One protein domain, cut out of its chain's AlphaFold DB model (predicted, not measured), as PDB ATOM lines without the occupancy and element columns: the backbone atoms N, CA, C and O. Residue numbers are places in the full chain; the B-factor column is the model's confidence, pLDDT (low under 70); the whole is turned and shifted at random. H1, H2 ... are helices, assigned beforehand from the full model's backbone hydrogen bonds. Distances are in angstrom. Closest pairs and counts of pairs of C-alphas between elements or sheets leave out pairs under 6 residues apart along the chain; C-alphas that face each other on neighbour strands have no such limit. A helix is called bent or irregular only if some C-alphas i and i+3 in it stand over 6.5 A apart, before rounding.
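Overview. This is residues 18 to 82 of the 129 residues of the protein "Uncharacterized conserved protein YjiS, DUF1127 family" of Bradyrhizobium sp. Gha (UniProt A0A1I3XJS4). Two helices make an open, lopsided V: the long H1 is one arm, the shorter H2 folds back as the other, and the two come near each other only where the link joins them. Both arms stand free over most of their length, and H1 makes the longest axis. The printed part has 65 residues with two named helices, H1 then H2, and no named strand; the class is all helix. It is extended, with a radius of gyration of the C-alphas of 18.9 A, and flat, spanning 59 by 35 by 8 A.

Arrangement. H1, residues 18 to 53, and H2, residues 61 to 80, are close but not clearly touching, with 1 pair of C-alphas within 8 A. That closest pair is the C-alphas of Leu 51 and Arg 62, 7.0 A apart. The helices run opposite ways at a steep tilt of 38 degrees, only just beyond shallow. Their centres are 24.4 A apart. In H1 and H2 every O i to N i+4 pair is within hydrogen-bond range.

Along the chain. H1 begins at C-alpha 18, at (38.819, 68.325, 6.259), and measures 52.5 A to C-alpha 53, at (61.382, 21.581, 13.993). H2 measures 27.8 A from C-alpha 61 to C-alpha 80, at (34.247, 30.975, -3.137). Neither helix is bent.

Size, cuts and confidence. The two C-alphas farthest apart are those of Arg 18 and Ala 57, at 59.6 A. The link from H1 to H2 has 7 residues and is short; residues 55 to 60 in it stand free, as do residues 18 to 50 and 66 to 82. The printed part has no cut. Its mean pLDDT is 71.7, and confidence in the model is low, under 70, at residues 18 to 23, 50 to 64 and 76 to 82.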
ATOM      1  N   ARG A  18      39.494  69.590   6.587       59.88
ATOM      2  CA  ARG A  18      38.819  68.325   6.259       59.88
ATOM      3  C   ARG A  18      39.664  67.438   5.344       59.88
ATOM      4  O   ARG A  18      39.702  66.224   5.552       59.88
ATOM      5  N   ARG A  19      40.364  68.005   4.355       60.97
ATOM      6  CA  ARG A  19      41.279  67.243   3.483       60.97
ATOM      7  C   ARG A  19      42.469  66.674   4.263       60.97
ATOM      8  O   ARG A  19      42.804  65.507   4.064       60.97
ATOM      9  N   GLY A  20      43.040  67.436   5.201       68.44
ATOM     10  CA  GLY A  20      44.113  66.964   6.086       68.44
ATOM     11  C   GLY A  20      43.698  65.779   6.968       68.44
ATOM     12  O   GLY A  20      44.418  64.783   7.048       68.44
ATOM     13  N   LEU A  21      42.498  65.831   7.558       67.69
ATOM     14  CA  LEU A  21      41.943  64.729   8.355       67.69
ATOM     15  C   LEU A  21      41.713  63.458   7.527       67.69
ATOM     16  O   LEU A  21      42.083  62.369   7.962       67.69
ATOM     17  N   ASN A  22      41.155  63.580   6.319       69.50
ATOM     18  CA  ASN A  22      40.945  62.425   5.440       69.50
ATOM     19  C   ASN A  22      42.272  61.759   5.043       69.50
ATOM     20  O   ASN A  22      42.376  60.534   5.081       69.50
ATOM     21  N   LEU A  23      43.308  62.548   4.737       69.00
ATOM     22  CA  LEU A  23      44.649  62.024   4.453       69.00
ATOM     23  C   LEU A  23      45.263  61.321   5.675       69.00
ATOM     24  O   LEU A  23      45.855  60.252   5.530       69.00
ATOM     25  N   SER A  24      45.066  61.864   6.881       72.81
ATOM     26  CA  SER A  24      45.523  61.243   8.130       72.81
ATOM     27  C   SER A  24      44.830  59.906   8.410       72.81
ATOM     28  O   SER A  24      45.483  58.960   8.846       72.81
ATOM     29  N   ILE A  25      43.524  59.802   8.146       73.94
ATOM     30  CA  ILE A  25      42.757  58.560   8.330       73.94
ATOM     31  C   ILE A  25      43.209  57.496   7.322       73.94
ATOM     32  O   ILE A  25      43.416  56.341   7.694       73.94
ATOM     33  N   VAL A  26      43.414  57.880   6.059       79.44
ATOM     34  CA  VAL A  26      43.920  56.973   5.015       79.44
ATOM     35  C   VAL A  26      45.332  56.488   5.353       79.44
ATOM     36  O   VAL A  26      45.611  55.292   5.246       79.44
ATOM     37  N   SER A  27      46.203  57.384   5.830       82.38
ATOM     38  CA  SER A  27      47.557  57.036   6.265       82.38
ATOM     39  C   SER A  27      47.542  56.067   7.452       82.38
ATOM     40  O   SER A  27      48.167  55.008   7.381       82.38
ATOM     41  N   ALA A  28      46.750  56.353   8.492       81.75
ATOM     42  CA  ALA A  28      46.608  55.477   9.653       81.75
ATOM     43  C   ALA A  28      46.084  54.086   9.269       81.75
ATOM     44  O   ALA A  28      46.618  53.076   9.723       81.75
ATOM     45  N   LYS A  29      45.091  54.017   8.373       86.19
ATOM     46  CA  LYS A  29      44.574  52.744   7.861       86.19
ATOM     47  C   LYS A  29      45.658  51.951   7.129       86.19
ATOM     48  O   LYS A  29      45.842  50.774   7.417       86.19
ATOM     49  N   SER A  30      46.415  52.602   6.245       86.38
ATOM     50  CA  SER A  30      47.489  51.937   5.498       86.38
ATOM     51  C   SER A  30      48.600  51.399   6.409       86.38
ATOM     52  O   SER A  30      49.124  50.313   6.168       86.38
ATOM     53  N   ALA A  31      48.911  52.111   7.497       88.25
ATOM     54  CA  ALA A  31      49.874  51.663   8.497       88.25
ATOM     55  C   ALA A  31      49.363  50.439   9.274       88.25
ATOM     56  O   ALA A  31      50.124  49.500   9.511       88.25
ATOM     57  N   VAL A  32      48.073  50.414   9.630       86.62
ATOM     58  CA  VAL A  32      47.438  49.260  10.286       86.62
ATOM     59  C   VAL A  32      47.404  48.050   9.354       86.62
ATOM     60  O   VAL A  32      47.781  46.958   9.775       86.62
ATOM     61  N   ASP A  33      47.028  48.240   8.089       89.69
ATOM     62  CA  ASP A  33      47.008  47.170   7.089       89.69
ATOM     63  C   ASP A  33      48.419  46.587   6.879       89.69
ATOM     64  O   ASP A  33      48.597  45.366   6.854       89.69
ATOM     65  N   ALA A  34      49.444  47.444   6.817       88.19
ATOM     66  CA  ALA A  34      50.840  47.025   6.706       88.19
ATOM     67  C   ALA A  34      51.330  46.270   7.954       88.19
ATOM     68  O   ALA A  34      51.974  45.225   7.833       88.19
ATOM     69  N   ALA A  35      50.999  46.753   9.155       87.69
ATOM     70  CA  ALA A  35      51.355  46.091  10.407       87.69
ATOM     71  C   ALA A  35      50.663  44.725  10.552       87.69
ATOM     72  O   ALA A  35      51.283  43.752  10.990       87.69
ATOM     73  N   LEU A  36      49.398  44.624  10.141       87.62
ATOM     74  CA  LEU A  36      48.634  43.381  10.157       87.62
ATOM     75  C   LEU A  36      49.192  42.375   9.147       87.62
ATOM     76  O   LEU A  36      49.392  41.214   9.497       87.62
ATOM     77  N   ALA A  37      49.527  42.819   7.934       86.81
ATOM     78  CA  ALA A  37      50.184  41.985   6.933       86.81
ATOM     79  C   ALA A  37      51.550  41.472   7.419       86.81
ATOM     80  O   ALA A  37      51.847  40.283   7.282       86.81
ATOM     81  N   ALA A  38      52.359  42.336   8.042       89.00
ATOM     82  CA  ALA A  38      53.644  41.949   8.622       89.00
ATOM     83  C   ALA A  38      53.474  40.924   9.754       89.00
ATOM     84  O   ALA A  38      54.183  39.918   9.788       89.00
ATOM     85  N   ARG A  39      52.494  41.126  10.643       84.25
ATOM     86  CA  ARG A  39      52.204  40.211  11.754       84.25
ATOM     87  C   ARG A  39      51.674  38.862  11.270       84.25
ATOM     88  O   ARG A  39      52.110  37.834  11.778       84.25
ATOM     89  N   LEU A  40      50.792  38.852  10.271       84.56
ATOM     90  CA  LEU A  40      50.312  37.618   9.646       84.56
ATOM     91  C   LEU A  40      51.457  36.857   8.978       84.56
ATOM     92  O   LEU A  40      51.595  35.655   9.194       84.56
ATOM     93  N   LYS A  41      52.326  37.552   8.238       86.19
ATOM     94  CA  LYS A  41      53.507  36.944   7.618       86.19
ATOM     95  C   LYS A  41      54.467  36.360   8.658       86.19
ATOM     96  O   LYS A  41      54.931  35.239   8.479       86.19
ATOM     97  N   ALA A  42      54.718  37.079   9.753       84.12
ATOM     98  CA  ALA A  42      55.532  36.587  10.862       84.12
ATOM     99  C   ALA A  42      54.897  35.362  11.537       84.12
ATOM    100  O   ALA A  42      55.592  34.391  11.816       84.12
ATOM    101  N   SER A  43      53.575  35.365  11.741       77.31
ATOM    102  CA  SER A  43      52.864  34.211  12.302       77.31
ATOM    103  C   SER A  43      52.880  32.995  11.375       77.31
ATOM    104  O   SER A  43      53.024  31.880  11.859       77.31
ATOM    105  N   ALA A  44      52.793  33.197  10.056       76.44
ATOM    106  CA  ALA A  44      52.903  32.122   9.077       76.44
ATOM    107  C   ALA A  44      54.309  31.506   9.088       76.44
ATOM    108  O   ALA A  44      54.431  30.290   9.158       76.44
ATOM    109  N   ALA A  45      55.353  32.341   9.115       77.75
ATOM    110  CA  ALA A  45      56.735  31.877   9.212       77.75
ATOM    111  C   ALA A  45      57.009  31.127  10.527       77.75
ATOM    112  O   ALA A  45      57.609  30.061  10.500       77.75
ATOM    113  N   ALA A  46      56.519  31.638  11.663       76.88
ATOM    114  CA  ALA A  46      56.647  30.963  12.956       76.88
ATOM    115  C   ALA A  46      55.888  29.625  12.996       76.88
ATOM    116  O   ALA A  46      56.345  28.673  13.621       76.88
ATOM    117  N   LEU A  47      54.736  29.539  12.320       75.19
ATOM    118  CA  LEU A  47      53.987  28.294  12.190       75.19
ATOM    119  C   LEU A  47      54.745  27.280  11.320       75.19
ATOM    120  O   LEU A  47      54.829  26.120  11.701       75.19
ATOM    121  N   ASP A  48      55.310  27.703  10.186       73.44
ATOM    122  CA  ASP A  48      56.096  26.832   9.304       73.44
ATOM    123  C   ASP A  48      57.387  26.334   9.986       73.44
ATOM    124  O   ASP A  48      57.719  25.156   9.854       73.44
ATOM    125  N   ASP A  49      58.059  27.179  10.774       73.25
ATOM    126  CA  ASP A  49      59.260  26.832  11.551       73.25
ATOM    127  C   ASP A  49      58.946  25.838  12.682       73.25
ATOM    128  O   ASP A  49      59.534  24.759  12.754       73.25
ATOM    129  N   ALA A  50      57.900  26.109  13.473       68.12
ATOM    130  CA  ALA A  50      57.414  25.186  14.501       68.12
ATOM    131  C   ALA A  50      56.921  23.849  13.918       68.12
ATOM    132  O   ALA A  50      56.944  22.819  14.593       68.12
ATOM    133  N   LEU A  51      56.452  23.844  12.666       63.94
ATOM    134  CA  LEU A  51      56.105  22.625  11.938       63.94
ATOM    135  C   LEU A  51      57.334  21.915  11.353       63.94
ATOM    136  O   LEU A  51      57.239  20.711  11.141       63.94
ATOM    137  N   SER A  52      58.432  22.627  11.081       63.78
ATOM    138  CA  SER A  52      59.695  22.088  10.554       63.78
ATOM    139  C   SER A  52      60.580  21.484  11.651       63.78
ATOM    140  O   SER A  52      61.188  20.438  11.448       63.78
ATOM    141  N   GLU A  53      60.637  22.100  12.835       62.78
ATOM    142  CA  GLU A  53      61.382  21.581  13.993       62.78
ATOM    143  C   GLU A  53      60.744  20.288  14.539       62.78
ATOM    144  O   GLU A  53      61.427  19.349  14.953       62.78
ATOM    145  N   LYS A  54      59.410  20.186  14.452       54.69
ATOM    146  CA  LYS A  54      58.639  19.035  14.947       54.69
ATOM    147  C   LYS A  54      58.709  17.785  14.059       54.69
ATOM    148  O   LYS A  54      58.194  16.745  14.463       54.69
ATOM    149  N   ASP A  55      59.360  17.858  12.894       57.03
ATOM    150  CA  ASP A  55      59.683  16.684  12.068       57.03
ATOM    151  C   ASP A  55      60.886  15.891  12.592       57.03
ATOM    152  O   ASP A  55      61.074  14.740  12.200       57.03
ATOM    153  N   ALA A  56      61.699  16.477  13.479       60.69
ATOM    154  CA  ALA A  56      62.878  15.806  14.022       60.69
ATOM    155  C   ALA A  56      62.535  14.779  15.121       60.69
ATOM    156  O   ALA A  56      63.330  13.876  15.378       60.69
ATOM    157  N   ALA A  57      61.353  14.876  15.750       60.75
ATOM    158  CA  ALA A  57      60.855  13.905  16.729       60.75
ATOM    159  C   ALA A  57      59.342  14.079  17.015       60.75
ATOM    160  O   ALA A  57      58.968  14.797  17.942       60.75
ATOM    161  N   GLY A  58      58.436  13.409  16.287       52.59
ATOM    162  CA  GLY A  58      57.045  13.291  16.760       52.59
ATOM    163  C   GLY A  58      55.956  12.846  15.763       52.59
ATOM    164  O   GLY A  58      56.135  12.958  14.559       52.59
ATOM    165  N   PRO A  59      54.806  12.348  16.271       55.25
ATOM    166  CA  PRO A  59      53.787  11.531  15.577       55.25
ATOM    167  C   PRO A  59      52.839  12.383  14.671       55.25
ATOM    168  O   PRO A  59      53.030  13.601  14.605       55.25
ATOM    169  N   PRO A  60      51.811  11.827  13.968       54.25
ATOM    170  CA  PRO A  60      51.239  12.310  12.686       54.25
ATOM    171  C   PRO A  60      50.453  13.640  12.722       54.25
ATOM    172  O   PRO A  60      49.669  13.944  11.825       54.25
ATOM    173  N   THR A  61      50.664  14.479  13.730       56.56
ATOM    174  CA  THR A  61      50.040  15.797  13.901       56.56
ATOM    175  C   THR A  61      50.266  16.739  12.717       56.56
ATOM    176  O   THR A  61      49.369  17.513  12.389       56.56
ATOM    177  N   ARG A  62      51.407  16.637  12.017       58.31
ATOM    178  CA  ARG A  62      51.666  17.400  10.785       58.31
ATOM    179  C   ARG A  62      50.774  16.950   9.630       58.31
ATOM    180  O   ARG A  62      50.260  17.799   8.913       58.31
ATOM    181  N   SER A  63      50.518  15.643   9.527       62.66
ATOM    182  CA  SER A  63      49.591  15.059   8.551       62.66
ATOM    183  C   SER A  63      48.150  15.496   8.828       62.66
ATOM    184  O   SER A  63      47.443  15.932   7.925       62.66
ATOM    185  N   VAL A  64      47.721  15.497  10.093       66.06
ATOM    186  CA  VAL A  64      46.373  15.962  10.465       66.06
ATOM    187  C   VAL A  64      46.205  17.463  10.207       66.06
ATOM    188  O   VAL A  64      45.179  17.869   9.673       66.06
ATOM    189  N   LEU A  65      47.207  18.293  10.516       71.81
ATOM    190  CA  LEU A  65      47.167  19.732  10.223       71.81
ATOM    191  C   LEU A  65      47.222  20.026   8.720       71.81
ATOM    192  O   LEU A  65      46.522  20.926   8.263       71.81
ATOM    193  N   SER A  66      48.002  19.275   7.937       70.00
ATOM    194  CA  SER A  66      48.024  19.424   6.479       70.00
ATOM    195  C   SER A  66      46.706  18.984   5.850       70.00
ATOM    196  O   SER A  66      46.197  19.680   4.975       70.00
ATOM    197  N   LEU A  67      46.111  17.892   6.340       74.44
ATOM    198  CA  LEU A  67      44.785  17.433   5.930       74.44
ATOM    199  C   LEU A  67      43.710  18.452   6.307       74.44
ATOM    200  O   LEU A  67      42.870  18.778   5.476       74.44
ATOM    201  N   LEU A  68      43.764  19.014   7.516       76.56
ATOM    202  CA  LEU A  68      42.836  20.053   7.956       76.56
ATOM    203  C   LEU A  68      43.006  21.331   7.130       76.56
ATOM    204  O   LEU A  68      42.016  21.929   6.732       76.56
ATOM    205  N   ARG A  69      44.242  21.730   6.807       76.12
ATOM    206  CA  ARG A  69      44.534  22.875   5.934       76.12
ATOM    207  C   ARG A  69      44.026  22.640   4.512       76.12
ATOM    208  O   ARG A  69      43.469  23.553   3.914       76.12
ATOM    209  N   GLN A  70      44.185  21.431   3.981       74.19
ATOM    210  CA  GLN A  70      43.703  21.052   2.654       74.19
ATOM    211  C   GLN A  70      42.172  20.972   2.609       74.19
ATOM    212  O   GLN A  70      41.566  21.506   1.684       74.19
ATOM    213  N   ALA A  71      41.542  20.401   3.637       70.81
ATOM    214  CA  ALA A  71      40.093  20.395   3.812       70.81
ATOM    215  C   ALA A  71      39.543  21.817   3.985       70.81
ATOM    216  O   ALA A  71      38.518  22.155   3.405       70.81
ATOM    217  N   TRP A  72      40.250  22.678   4.719       78.81
ATOM    218  CA  TRP A  72      39.891  24.083   4.900       78.81
ATOM    219  C   TRP A  72      40.015  24.884   3.603       78.81
ATOM    220  O   TRP A  72      39.142  25.688   3.295       78.81
ATOM    221  N   LEU A  73      41.064  24.649   2.812       75.75
ATOM    222  CA  LEU A  73      41.219  25.253   1.487       75.75
ATOM    223  C   LEU A  73      40.132  24.774   0.526       75.75
ATOM    224  O   LEU A  73      39.552  25.600  -0.168       75.75
ATOM    225  N   ALA A  74      39.810  23.479   0.527       70.88
ATOM    226  CA  ALA A  74      38.706  22.929  -0.255       70.88
ATOM    227  C   ALA A  74      37.353  23.510   0.187       70.88
ATOM    228  O   ALA A  74      36.528  23.860  -0.650       70.88
ATOM    229  N   PHE A  75      37.143  23.689   1.494       71.81
ATOM    230  CA  PHE A  75      35.958  24.333   2.056       71.81
ATOM    231  C   PHE A  75      35.875  25.822   1.689       71.81
ATOM    232  O   PHE A  75      34.798  26.333   1.382       71.81
ATOM    233  N   TRP A  76      37.006  26.529   1.680       69.00
ATOM    234  CA  TRP A  76      37.070  27.923   1.247       69.00
ATOM    235  C   TRP A  76      36.818  28.049  -0.253       69.00
ATOM    236  O   TRP A  76      36.090  28.949  -0.670       69.00
ATOM    237  N   ASP A  77      37.383  27.158  -1.067       66.81
ATOM    238  CA  ASP A  77      37.140  27.117  -2.507       66.81
ATOM    239  C   ASP A  77      35.668  26.785  -2.798       66.81
ATOM    240  O   ASP A  77      35.032  27.469  -3.594       66.81
ATOM    241  N   TRP A  78      35.071  25.853  -2.046       59.84
ATOM    242  CA  TRP A  78      33.632  25.566  -2.068       59.84
ATOM    243  C   TRP A  78      32.776  26.778  -1.667       59.84
ATOM    244  O   TRP A  78      31.760  27.036  -2.301       59.84
ATOM    245  N   ARG A  79      33.214  27.584  -0.690       60.72
ATOM    246  CA  ARG A  79      32.569  28.866  -0.337       60.72
ATOM    247  C   ARG A  79      32.792  29.991  -1.355       60.72
ATOM    248  O   ARG A  79      31.998  30.929  -1.383       60.72
ATOM    249  N   ARG A  80      33.907  29.981  -2.098       58.00
ATOM    250  CA  ARG A  80      34.247  30.975  -3.137       58.00
ATOM    251  C   ARG A  80      33.567  30.669  -4.465       58.00
ATOM    252  O   ARG A  80      33.329  31.596  -5.239       58.00
ATOM    253  N   ARG A  81      33.241  29.400  -4.726       55.66
ATOM    254  CA  ARG A  81      32.261  29.023  -5.746       55.66
ATOM    255  C   ARG A  81      30.946  29.713  -5.351       55.66
ATOM    256  O   ARG A  81      30.564  29.665  -4.184       55.66
ATOM    257  N   PRO A  82      30.328  30.464  -6.270       50.69
ATOM    258  CA  PRO A  82      29.275  31.413  -5.943       50.69
ATOM    259  C   PRO A  82      28.135  30.720  -5.197       50.69
ATOM    260  O   PRO A  82      27.799  29.583  -5.506       50.69
TER     261      PRO A  82